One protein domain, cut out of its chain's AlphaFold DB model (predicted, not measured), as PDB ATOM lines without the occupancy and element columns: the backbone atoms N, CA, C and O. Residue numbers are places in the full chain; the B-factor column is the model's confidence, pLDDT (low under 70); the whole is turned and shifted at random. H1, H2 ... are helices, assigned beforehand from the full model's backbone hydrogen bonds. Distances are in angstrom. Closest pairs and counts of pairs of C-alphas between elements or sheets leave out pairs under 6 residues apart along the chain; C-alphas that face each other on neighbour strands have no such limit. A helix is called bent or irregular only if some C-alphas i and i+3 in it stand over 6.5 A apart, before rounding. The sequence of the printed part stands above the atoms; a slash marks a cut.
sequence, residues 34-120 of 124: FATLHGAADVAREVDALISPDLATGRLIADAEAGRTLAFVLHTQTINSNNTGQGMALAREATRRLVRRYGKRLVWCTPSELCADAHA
ATOM      1  N   PHE A  34      25.971 -13.283  52.717       73.75
ATOM      2  CA  PHE A  34      26.439 -12.477  53.851       73.75
ATOM      3  C   PHE A  34      26.732 -11.026  53.453       73.75
ATOM      4  O   PHE A  34      26.263 -10.095  54.103       73.75
ATOM      5  N   ALA A  35      27.425 -10.813  52.328       75.25
ATOM      6  CA  ALA A  35      27.702  -9.471  51.812       75.25
ATOM      7  C   ALA A  35      26.415  -8.675  51.511       75.25
ATOM      8  O   ALA A  35      26.393  -7.450  51.617       75.25
ATOM      9  N   THR A  36      25.324  -9.370  51.174       75.81
ATOM     10  CA  THR A  36      24.036  -8.767  50.799       75.81
ATOM     11  C   THR A  36      23.142  -8.422  51.993       75.81
ATOM     12  O   THR A  36      22.170  -7.685  51.823       75.81
ATOM     13  N   LEU A  37      23.481  -8.879  53.210       73.75
ATOM     14  CA  LEU A  37      22.666  -8.709  54.424       73.75
ATOM     15  C   LEU A  37      22.293  -7.252  54.721       73.75
ATOM     16  O   LEU A  37      21.214  -6.977  55.253       73.75
ATOM     17  N   HIS A  38      23.180  -6.318  54.383       74.62
ATOM     18  CA  HIS A  38      23.037  -4.896  54.694       74.62
ATOM     19  C   HIS A  38      22.680  -4.036  53.478       74.62
ATOM     20  O   HIS A  38      22.711  -2.813  53.573       74.62
ATOM     21  N   GLY A  39      22.346  -4.641  52.332       73.12
ATOM     22  CA  GLY A  39      21.905  -3.885  51.156       73.12
ATOM     23  C   GLY A  39      22.997  -3.094  50.430       73.12
ATOM     24  O   GLY A  39      22.693  -2.325  49.520       73.12
ATOM     25  N   ALA A  40      24.259  -3.252  50.828       79.94
ATOM     26  CA  ALA A  40      25.395  -2.513  50.284       79.94
ATOM     27  C   ALA A  40      26.249  -3.350  49.314       79.94
ATOM     28  O   ALA A  40      27.345  -2.932  48.944       79.94
ATOM     29  N   ALA A  41      25.780  -4.539  48.924       83.50
ATOM     30  CA  ALA A  41      26.541  -5.419  48.050       83.50
ATOM     31  C   ALA A  41      26.457  -4.981  46.585       83.50
ATOM     32  O   ALA A  41      25.378  -4.707  46.057       83.50
ATOM     33  N   ASP A  42      27.594  -5.050  45.896       90.25
ATOM     34  CA  ASP A  42      27.612  -5.168  44.442       90.25
ATOM     35  C   ASP A  42      27.288  -6.620  44.069       90.25
ATOM     36  O   ASP A  42      28.162  -7.489  44.033       90.25
ATOM     37  N   VAL A  43      26.005  -6.883  43.814       89.56
ATOM     38  CA  VAL A  43      25.501  -8.226  43.498       89.56
ATOM     39  C   VAL A  43      26.245  -8.853  42.317       89.56
ATOM     40  O   VAL A  43      26.502 -10.055  42.345       89.56
ATOM     41  N   ALA A  44      26.610  -8.077  41.291       92.38
ATOM     42  CA  ALA A  44      27.299  -8.618  40.121       92.38
ATOM     43  C   ALA A  44      28.695  -9.122  40.500       92.38
ATOM     44  O   ALA A  44      29.054 -10.253  40.175       92.38
ATOM     45  N   ARG A  45      29.438  -8.320  41.269       92.62
ATOM     46  CA  ARG A  45      30.760  -8.691  41.777       92.62
ATOM     47  C   ARG A  45      30.713  -9.928  42.678       92.62
ATOM     48  O   ARG A  45      31.562 -10.808  42.543       92.62
ATOM     49  N   GLU A  46      29.730 -10.013  43.574       91.19
ATOM     50  CA  GLU A  46      29.573 -11.175  44.461       91.19
ATOM     51  C   GLU A  46      29.247 -12.453  43.672       91.19
ATOM     52  O   GLU A  46      29.833 -13.510  43.910       91.19
ATOM     53  N   VAL A  47      28.359 -12.360  42.678       92.25
ATOM     54  CA  VAL A  47      28.053 -13.482  41.780       92.25
ATOM     55  C   VAL A  47      29.297 -13.916  41.006       92.25
ATOM     56  O   VAL A  47      29.555 -15.115  40.915       92.25
ATOM     57  N   ASP A  48      30.072 -12.978  40.460       94.56
ATOM     58  CA  ASP A  48      31.268 -13.285  39.669       94.56
ATOM     59  C   ASP A  48      32.337 -14.015  40.500       94.56
ATOM     60  O   ASP A  48      33.013 -14.910  39.985       94.56
ATOM     61  N   ALA A  49      32.443 -13.710  41.799       90.50
ATOM     62  CA  ALA A  49      33.317 -14.430  42.725       90.50
ATOM     63  C   ALA A  49      32.863 -15.885  42.972       90.50
ATOM     64  O   ALA A  49      33.689 -16.787  43.168       90.50
ATOM     65  N   LEU A  50      31.551 -16.141  42.953       89.69
ATOM     66  CA  LEU A  50      30.990 -17.489  43.085       89.69
ATOM     67  C   LEU A  50      31.139 -18.291  41.790       89.69
ATOM     68  O   LEU A  50      31.544 -19.456  41.826       89.69
ATOM     69  N   ILE A  51      30.818 -17.666  40.661       93.06
ATOM     70  CA  ILE A  51      30.867 -18.246  39.323       93.06
ATOM     71  C   ILE A  51      30.980 -17.122  38.292       93.06
ATOM     72  O   ILE A  51      30.047 -16.355  38.087       93.06
ATOM     73  N   SER A  52      32.122 -17.047  37.618       95.94
ATOM     74  CA  SER A  52      32.446 -16.044  36.593       95.94
ATOM     75  C   SER A  52      31.453 -16.014  35.411       95.94
ATOM     76  O   SER A  52      30.768 -17.009  35.150       95.94
ATOM     77  N   PRO A  53      31.348 -14.891  34.668       95.94
ATOM     78  CA  PRO A  53      30.403 -14.753  33.552       95.94
ATOM     79  C   PRO A  53      30.609 -15.751  32.403       95.94
ATOM     80  O   PRO A  53      29.638 -16.169  31.768       95.94
ATOM     81  N   ASP A  54      31.861 -16.143  32.151       96.62
ATOM     82  CA  ASP A  54      32.245 -17.163  31.165       96.62
ATOM     83  C   ASP A  54      32.043 -18.599  31.680       96.62
ATOM     84  O   ASP A  54      32.226 -19.567  30.941       96.62
ATOM     85  N   LEU A  55      31.607 -18.731  32.938       95.44
ATOM     86  CA  LEU A  55      31.359 -19.977  33.642       95.44
ATOM     87  C   LEU A  55      32.624 -20.825  33.846       95.44
ATOM     88  O   LEU A  55      32.491 -22.002  34.172       95.44
ATOM     89  N   ALA A  56      33.831 -20.298  33.640       95.31
ATOM     90  CA  ALA A  56      35.065 -21.085  33.683       95.31
ATOM     91  C   ALA A  56      35.679 -21.163  35.086       95.31
ATOM     92  O   ALA A  56      36.310 -22.158  35.436       95.31
ATOM     93  N   THR A  57      35.486 -20.120  35.893       94.88
ATOM     94  CA  THR A  57      36.114 -19.951  37.211       94.88
ATOM     95  C   THR A  57      35.111 -19.502  38.278       94.88
ATOM     96  O   THR A  57      33.960 -19.185  37.974       94.88
ATOM     97  N   GLY A  58      35.542 -19.482  39.539       91.44
ATOM     98  CA  GLY A  58      34.737 -19.081  40.696       91.44
ATOM     99  C   GLY A  58      34.782 -20.129  41.803       91.44
ATOM    100  O   GLY A  58      35.170 -21.276  41.565       91.44
ATOM    101  N   ARG A  59      34.399 -19.744  43.025       87.25
ATOM    102  CA  ARG A  59      34.447 -20.637  44.200       87.25
ATOM    103  C   ARG A  59      33.647 -21.925  43.982       87.25
ATOM    104  O   ARG A  59      34.165 -23.010  44.221       87.25
ATOM    105  N   LEU A  60      32.427 -21.809  43.454       86.81
ATOM    106  CA  LEU A  60      31.534 -22.953  43.237       86.81
ATOM    107  C   LEU A  60      32.042 -23.871  42.123       86.81
ATOM    108  O   LEU A  60      31.886 -25.085  42.207       86.81
ATOM    109  N   ILE A  61      32.689 -23.296  41.104       90.06
ATOM    110  CA  ILE A  61      33.338 -24.074  40.046       90.06
ATOM    111  C   ILE A  61      34.512 -24.855  40.621       90.06
ATOM    112  O   ILE A  61      34.588 -26.062  40.428       90.06
ATOM    113  N   ALA A  62      35.392 -24.198  41.378       88.88
ATOM    114  CA  ALA A  62      36.546 -24.853  41.981       88.88
ATOM    115  C   ALA A  62      36.138 -26.032  42.883       88.88
ATOM    116  O   ALA A  62      36.763 -27.089  42.829       88.88
ATOM    117  N   ASP A  63      35.071 -25.878  43.670       83.19
ATOM    118  CA  ASP A  63      34.568 -26.947  44.531       83.19
ATOM    119  C   ASP A  63      33.936 -28.100  43.731       83.19
ATOM    120  O   ASP A  63      34.225 -29.266  44.008       83.19
ATOM    121  N   ALA A  64      33.142 -27.795  42.700       83.69
ATOM    122  CA  ALA A  64      32.552 -28.815  41.835       83.69
ATOM    123  C   ALA A  64      33.610 -29.597  41.032       83.69
ATOM    124  O   ALA A  64      33.539 -30.824  40.959       83.69
ATOM    125  N   GLU A  65      34.611 -28.918  40.461       86.56
ATOM    126  CA  GLU A  65      35.704 -29.568  39.716       86.56
ATOM    127  C   GLU A  65      36.628 -30.387  40.636       86.56
ATOM    128  O   GLU A  65      37.212 -31.378  40.206       86.56
ATOM    129  N   ALA A  66      36.708 -30.044  41.927       81.94
ATOM    130  CA  ALA A  66      37.383 -30.855  42.941       81.94
ATOM    131  C   ALA A  66      36.567 -32.088  43.392       81.94
ATOM    132  O   ALA A  66      36.980 -32.788  44.318       81.94
ATOM    133  N   GLY A  67      35.408 -32.351  42.776       75.44
ATOM    134  CA  GLY A  67      34.543 -33.488  43.097       75.44
ATOM    135  C   GLY A  67      33.771 -33.337  44.411       75.44
ATOM    136  O   GLY A  67      33.326 -34.339  44.971       75.44
ATOM    137  N   ARG A  68      33.623 -32.111  44.931       74.81
ATOM    138  CA  ARG A  68      32.881 -31.851  46.172       74.81
ATOM    139  C   ARG A  68      31.389 -31.722  45.889       74.81
ATOM    140  O   ARG A  68      30.977 -31.147  44.883       74.81
ATOM    141  N   THR A  69      30.570 -32.204  46.820       72.62
ATOM    142  CA  THR A  69      29.133 -31.916  46.817       72.62
ATOM    143  C   THR A  69      28.914 -30.463  47.216       72.62
ATOM    144  O   THR A  69      29.362 -30.039  48.280       72.62
ATOM    145  N   LEU A  70      28.201 -29.713  46.379       73.56
ATOM    146  CA  LEU A  70      27.747 -28.367  46.713       73.56
ATOM    147  C   LEU A  70      26.397 -28.462  47.423       73.56
ATOM    148  O   LEU A  70      25.437 -28.976  46.853       73.56
ATOM    149  N   ALA A  71      26.324 -27.952  48.648       71.56
ATOM    150  CA  ALA A  71      25.083 -27.816  49.396       71.56
ATOM    151  C   ALA A  71      24.895 -26.343  49.765       71.56
ATOM    152  O   ALA A  71      25.778 -25.734  50.365       71.56
ATOM    153  N   PHE A  72      23.750 -25.773  49.393       70.56
ATOM    154  CA  PHE A  72      23.406 -24.392  49.715       70.56
ATOM    155  C   PHE A  72      22.338 -24.392  50.798       70.56
ATOM    156  O   PHE A  72      21.227 -24.874  50.577       70.56
ATOM    157  N   VAL A  73      22.668 -23.833  51.960       69.12
ATOM    158  CA  VAL A  73      21.683 -23.525  52.996       69.12
ATOM    159  C   VAL A  73      21.407 -22.037  52.912       69.12
ATOM    160  O   VAL A  73      22.299 -21.215  53.093       69.12
ATOM    161  N   LEU A  74      20.170 -21.703  52.573       69.06
ATOM    162  CA  LEU A  74      19.735 -20.334  52.366       69.06
ATOM    163  C   LEU A  74      18.645 -20.009  53.380       69.06
ATOM    164  O   LEU A  74      17.546 -20.564  53.327       69.06
ATOM    165  N   HIS A  75      18.938 -19.103  54.308       72.19
ATOM    166  CA  HIS A  75      17.953 -18.634  55.274       72.19
ATOM    167  C   HIS A  75      17.116 -17.517  54.653       72.19
ATOM    168  O   HIS A  75      17.649 -16.511  54.182       72.19
ATOM    169  N   THR A  76      15.790 -17.667  54.676       72.69
ATOM    170  CA  THR A  76      14.858 -16.666  54.129       72.69
ATOM    171  C   THR A  76      15.060 -15.288  54.759       72.69
ATOM    172  O   THR A  76      14.973 -14.286  54.058       72.69
ATOM    173  N   GLN A  77      15.394 -15.235  56.053       73.69
ATOM    174  CA  GLN A  77      15.733 -14.001  56.765       73.69
ATOM    175  C   GLN A  77      17.007 -13.342  56.220       73.69
ATOM    176  O   GLN A  77      17.001 -12.139  55.994       73.69
ATOM    177  N   THR A  78      18.065 -14.117  55.959       70.94
ATOM    178  CA  THR A  78      19.320 -13.608  55.383       70.94
ATOM    179  C   THR A  78      19.093 -13.077  53.969       70.94
ATOM    180  O   THR A  78      19.467 -11.952  53.653       70.94
ATOM    181  N   ILE A  79      18.416 -13.856  53.124       74.12
ATOM    182  CA  ILE A  79      18.176 -13.504  51.719       74.12
ATOM    183  C   ILE A  79      17.282 -12.272  51.563       74.12
ATOM    184  O   ILE A  79      17.485 -11.475  50.644       74.12
ATOM    185  N   ASN A  80      16.299 -12.121  52.451       76.31
ATOM    186  CA  ASN A  80      15.385 -10.983  52.467       76.31
ATOM    187  C   ASN A  80      15.833  -9.874  53.426       76.31
ATOM    188  O   ASN A  80      15.068  -8.937  53.652       76.31
ATOM    189  N   SER A  81      17.032  -9.963  54.008       70.62
ATOM    190  CA  SER A  81      17.486  -9.005  55.015       70.62
ATOM    191  C   SER A  81      17.398  -7.573  54.475       70.62
ATOM    192  O   SER A  81      17.797  -7.281  53.344       70.62
ATOM    193  N   ASN A  82      16.806  -6.682  55.274       75.06
ATOM    194  CA  ASN A  82      16.514  -5.289  54.915       75.06
ATOM    195  C   ASN A  82      15.644  -5.092  53.654       75.06
ATOM    196  O   ASN A  82      15.599  -3.990  53.116       75.06
ATOM    197  N   ASN A  83      14.938  -6.128  53.181       78.56
ATOM    198  CA  ASN A  83      14.026  -6.090  52.029       78.56
ATOM    199  C   ASN A  83      14.647  -5.536  50.731       78.56
ATOM    200  O   ASN A  83      13.936  -5.043  49.858       78.56
ATOM    201  N   THR A  84      15.969  -5.624  50.572       83.50
ATOM    202  CA  THR A  84      16.663  -5.069  49.396       83.50
ATOM    203  C   THR A  84      16.575  -5.965  48.162       83.50
ATOM    204  O   THR A  84      16.845  -5.521  47.049       83.50
ATOM    205  N   GLY A  85      16.239  -7.245  48.350       85.25
ATOM    206  CA  GLY A  85      16.204  -8.254  47.289       85.25
ATOM    207  C   GLY A  85      17.583  -8.685  46.772       85.25
ATOM    208  O   GLY A  85      17.651  -9.567  45.915       85.25
ATOM    209  N   GLN A  86      18.679  -8.120  47.290       88.56
ATOM    210  CA  GLN A  86      20.039  -8.405  46.816       88.56
ATOM    211  C   GLN A  86      20.455  -9.858  47.065       88.56
ATOM    212  O   GLN A  86      21.015 -10.486  46.167       88.56
ATOM    213  N   GLY A  87      20.122 -10.424  48.230       86.38
ATOM    214  CA  GLY A  87      20.402 -11.833  48.527       86.38
ATOM    215  C   GLY A  87      19.686 -12.780  47.566       86.38
ATOM    216  O   GLY A  87      20.268 -13.752  47.086       86.38
ATOM    217  N   MET A  88      18.442 -12.452  47.196       87.06
ATOM    218  CA  MET A  88      17.667 -13.249  46.242       87.06
ATOM    219  C   MET A  88      18.223 -13.111  44.823       87.06
ATOM    220  O   MET A  88      18.309 -14.098  44.092       87.06
ATOM    221  N   ALA A  89      18.625 -11.898  44.432       89.19
ATOM    222  CA  ALA A  89      19.251 -11.643  43.139       89.19
ATOM    223  C   ALA A  89      20.563 -12.430  42.987       89.19
ATOM    224  O   ALA A  89      20.757 -13.095  41.967       89.19
ATOM    225  N   LEU A  90      21.407 -12.429  44.024       89.50
ATOM    226  CA  LEU A  90      22.645 -13.205  44.078       89.50
ATOM    227  C   LEU A  90      22.367 -14.706  43.945       89.50
ATOM    228  O   LEU A  90      22.915 -15.355  43.051       89.50
ATOM    229  N   ALA A  91      21.482 -15.253  44.785       86.19
ATOM    230  CA  ALA A  91      21.167 -16.682  44.783       86.19
ATOM    231  C   ALA A  91      20.598 -17.140  43.431       86.19
ATOM    232  O   ALA A  91      21.011 -18.171  42.889       86.19
ATOM    233  N   ARG A  92      19.687 -16.349  42.849       88.38
ATOM    234  CA  ARG A  92      19.072 -16.628  41.546       88.38
ATOM    235  C   ARG A  92      20.104 -16.639  40.426       88.38
ATOM    236  O   ARG A  92      20.082 -17.540  39.587       88.38
ATOM    237  N   GLU A  93      20.991 -15.654  40.392       93.69
ATOM    238  CA  GLU A  93      21.969 -15.523  39.317       93.69
ATOM    239  C   GLU A  93      23.080 -16.579  39.412       93.69
ATOM    240  O   GLU A  93      23.394 -17.223  38.406       93.69
ATOM    241  N   ALA A  94      23.614 -16.836  40.610       89.75
ATOM    242  CA  ALA A  94      24.586 -17.909  40.825       89.75
ATOM    243  C   ALA A  94      23.998 -19.275  40.429       89.75
ATOM    244  O   ALA A  94      24.618 -20.040  39.686       89.75
ATOM    245  N   THR A  95      22.747 -19.537  40.827       87.62
ATOM    246  CA  THR A  95      21.997 -20.739  40.433       87.62
ATOM    247  C   THR A  95      21.828 -20.833  38.919       87.62
ATOM    248  O   THR A  95      22.096 -21.879  38.328       87.62
ATOM    249  N   ARG A  96      21.435 -19.739  38.253       91.81
ATOM    250  CA  ARG A  96      21.281 -19.701  36.791       91.81
ATOM    251  C   ARG A  96      22.585 -20.068  36.082       91.81
ATOM    252  O   ARG A  96      22.562 -20.837  35.121       91.81
ATOM    253  N   ARG A  97      23.720 -19.533  36.539       93.69
ATOM    254  CA  ARG A  97      25.042 -19.816  35.963       93.69
ATOM    255  C   ARG A  97      25.468 -21.269  36.201       93.69
ATOM    256  O   ARG A  97      25.930 -21.915  35.260       93.69
ATOM    257  N   LEU A  98      25.222 -21.818  37.394       89.25
ATOM    258  CA  LEU A  98      25.452 -23.238  37.677       89.25
ATOM    259  C   LEU A  98      24.621 -24.136  36.758       89.25
ATOM    260  O   LEU A  98      25.165 -25.064  36.161       89.25
ATOM    261  N   VAL A  99      23.328 -23.841  36.590       89.38
ATOM    262  CA  VAL A  99      22.439 -24.588  35.684       89.38
ATOM    263  C   VAL A  99      22.936 -24.515  34.245       89.38
ATOM    264  O   VAL A  99      22.940 -25.530  33.555       89.38
ATOM    265  N   ARG A 100      23.421 -23.357  33.785       93.38
ATOM    266  CA  ARG A 100      24.000 -23.232  32.439       93.38
ATOM    267  C   ARG A 100      25.258 -24.081  32.252       93.38
ATOM    268  O   ARG A 100      25.424 -24.646  31.177       93.38
ATOM    269  N   ARG A 101      26.131 -24.164  33.260       91.94
ATOM    270  CA  ARG A 101      27.391 -24.919  33.163       91.94
ATOM    271  C   ARG A 101      27.193 -26.423  33.321       91.94
ATOM    272  O   ARG A 101      27.691 -27.200  32.514       91.94
ATOM    273  N   TYR A 102      26.508 -26.835  34.381       87.94
ATOM    274  CA  TYR A 102      26.424 -28.238  34.782       87.94
ATOM    275  C   TYR A 102      25.131 -28.915  34.314       87.94
ATOM    276  O   TYR A 102      25.091 -30.142  34.205       87.94
ATOM    277  N   GLY A 103      24.092 -28.141  33.982       82.50
ATOM    278  CA  GLY A 103      22.844 -28.636  33.406       82.50
ATOM    279  C   GLY A 103      22.263 -29.804  34.194       82.50
ATOM    280  O   GLY A 103      22.014 -29.706  35.394       82.50
ATOM    281  N   LYS A 104      22.103 -30.939  33.508       74.06
ATOM    282  CA  LYS A 104      21.535 -32.181  34.056       74.06
ATOM    283  C   LYS A 104      22.382 -32.845  35.151       74.06
ATOM    284  O   LYS A 104      21.912 -33.792  35.763       74.06
ATOM    285  N   ARG A 105      23.620 -32.390  35.387       71.69
ATOM    286  CA  ARG A 105      24.463 -32.882  36.492       71.69
ATOM    287  C   ARG A 105      24.072 -32.284  37.845       71.69
ATOM    288  O   ARG A 105      24.543 -32.777  38.862       71.69
ATOM    289  N   LEU A 106      23.256 -31.228  37.863       72.56
ATOM    290  CA  LEU A 106      22.732 -30.668  39.104       72.56
ATOM    291  C   LEU A 106      21.511 -31.458  39.556       72.56
ATOM    292  O   LEU A 106      20.526 -31.558  38.827       72.56
ATOM    293  N   VAL A 107      21.573 -31.957  40.784       69.19
ATOM    294  CA  VAL A 107      20.436 -32.564  41.471       69.19
ATOM    295  C   VAL A 107      19.970 -31.576  42.529       69.19
ATOM    296  O   VAL A 107      20.725 -31.220  43.432       69.19
ATOM    297  N   TRP A 108      18.733 -31.111  42.390       69.81
ATOM    298  CA  TRP A 108      18.068 -30.314  43.414       69.81
ATOM    299  C   TRP A 108      17.306 -31.264  44.319       69.81
ATOM    300  O   TRP A 108      16.481 -32.035  43.840       69.81
ATOM    301  N   CYS A 109      17.603 -31.208  45.608       65.81
ATOM    302  CA  CYS A 109      16.955 -32.026  46.615       65.81
ATOM    303  C   CYS A 109      16.676 -31.175  47.854       65.81
ATOM    304  O   CYS A 109      17.439 -30.275  48.217       65.81
ATOM    305  N   THR A 110      15.557 -31.455  48.502       65.38
ATOM    306  CA  THR A 110      15.286 -31.032  49.871       65.38
ATOM    307  C   THR A 110      16.302 -31.674  50.821       65.38
ATOM    308  O   THR A 110      16.871 -32.721  50.502       65.38
ATOM    309  N   PRO A 111      16.509 -31.121  52.030       64.88
ATOM    310  CA  PRO A 111      17.342 -31.776  53.036       64.88
ATOM    311  C   PRO A 111      16.920 -33.228  53.318       64.88
ATOM    312  O   PRO A 111      17.772 -34.096  53.475       64.88
ATOM    313  N   SER A 112      15.614 -33.517  53.330       63.12
ATOM    314  CA  SER A 112      15.090 -34.876  53.515       63.12
ATOM    315  C   SER A 112      15.439 -35.808  52.353       63.12
ATOM    316  O   SER A 112      15.826 -36.947  52.596       63.12
ATOM    317  N   GLU A 113      15.345 -35.332  51.110       64.75
ATOM    318  CA  GLU A 113      15.756 -36.090  49.920       64.75
ATOM    319  C   GLU A 113      17.268 -36.309  49.892       64.75
ATOM    320  O   GLU A 113      17.704 -37.420  49.617       64.75
ATOM    321  N   LEU A 114      18.071 -35.308  50.268       67.06
ATOM    322  CA  LEU A 114      19.522 -35.455  50.399       67.06
ATOM    323  C   LEU A 114      19.882 -36.543  51.421       67.06
ATOM    324  O   LEU A 114      20.728 -37.398  51.155       67.06
ATOM    325  N   CYS A 115      19.219 -36.539  52.582       62.91
ATOM    326  CA  CYS A 115      19.380 -37.582  53.592       62.91
ATOM    327  C   CYS A 115      18.946 -38.955  53.053       62.91
ATOM    328  O   CYS A 115      19.656 -39.940  53.247       62.91
ATOM    329  N   ALA A 116      17.817 -39.036  52.344       63.97
ATOM    330  CA  ALA A 116      17.321 -40.278  51.760       63.97
ATOM    331  C   ALA A 116      18.252 -40.838  50.669       63.97
ATOM    332  O   ALA A 116      18.527 -42.034  50.680       63.97
ATOM    333  N   ASP A 117      18.807 -40.003  49.790       59.50
ATOM    334  CA  ASP A 117      19.749 -40.407  48.733       59.50
ATOM    335  C   ASP A 117      21.102 -40.858  49.297       59.50
ATOM    336  O   ASP A 117      21.690 -41.859  48.857       59.50
ATOM    337  N   ALA A 118      21.579 -40.176  50.344       58.00
ATOM    338  CA  ALA A 118      22.725 -40.639  51.119       58.00
ATOM    339  C   ALA A 118      22.459 -42.038  51.709       58.00
ATOM    340  O   ALA A 118      23.357 -42.885  51.751       58.00
ATOM    341  N   HIS A 119      21.213 -42.337  52.085       45.00
ATOM    342  CA  HIS A 119      20.798 -43.669  52.518       45.00
ATOM    343  C   HIS A 119      20.528 -44.656  51.361       45.00
ATOM    344  O   HIS A 119      20.751 -45.848  51.562       45.00
ATOM    345  N   ALA A 120      20.145 -44.210  50.160       39.00
ATOM    346  CA  ALA A 120      19.756 -45.063  49.028       39.00
ATOM    347  C   ALA A 120      20.938 -45.633  48.227       39.00
ATOM    348  O   ALA A 120      20.840 -46.723  47.676       39.00
TER     349      ALA A 120
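What this domain is: This is residues 34 to 120 of the 124 residues of an uncharacterized protein of Planctomycetes bacterium (UniProt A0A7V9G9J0). The long, kinked helix H4 has two short helices, H1 and then H2, nearly end to end along one side, small H3 at its start, and H5 set away from the rest. The 87 printed residues, with five named helices, H1 to H5, and no named strand, are all helix in class. The whole is only just compact, close to loose, with radius of gyration of the C-alphas 14.0 A, spanning 42 by 30 by 18 A.

How they stand to each other: H1, residues 43 to 50, touches H2, residues 59 to 65, closest at the C-alphas of Leu 50 and Arg 59, 4.8 A. H4, residues 86 to 105, touches H1 with residues 86 to 94 alone, the same way at a steep tilt of 39 degrees, closest at the C-alphas of Val 47 and Ala 94, 5.7 A. H2 and H4 are near each other. H3, residues 76 to 79, touches H4 only at the corner, closest at the C-alphas of Ile 79 and Gly 87, 4.2 A. H5, residues 111 to 120, touches no helix. Every O i to N i+4 pair is within hydrogen-bond range in H1, H2 and H5, and 14 of 16 in H4; H3 is too short for one.

Where its parts are: H1, 10.8 A long, begins at C-alpha 43 (25.501, -8.226, 43.498). H2 measures 10.1 A, H3 5.2 A. H4, 26.9 A, has a kink of 62 degrees near residue 99 and is irregular, C-alphas 101 and 104 being 9.4 A apart. H5, 14.1 A, ends at C-alpha 120 (19.756, -45.063, 49.028).

The domain as a whole: The farthest C-alphas, of Ala 40 and Ala 120, are 42.9 A apart. The printed part has no cut and no long link. Residues 73 to 74 and 107 to 120 have pLDDT under 70.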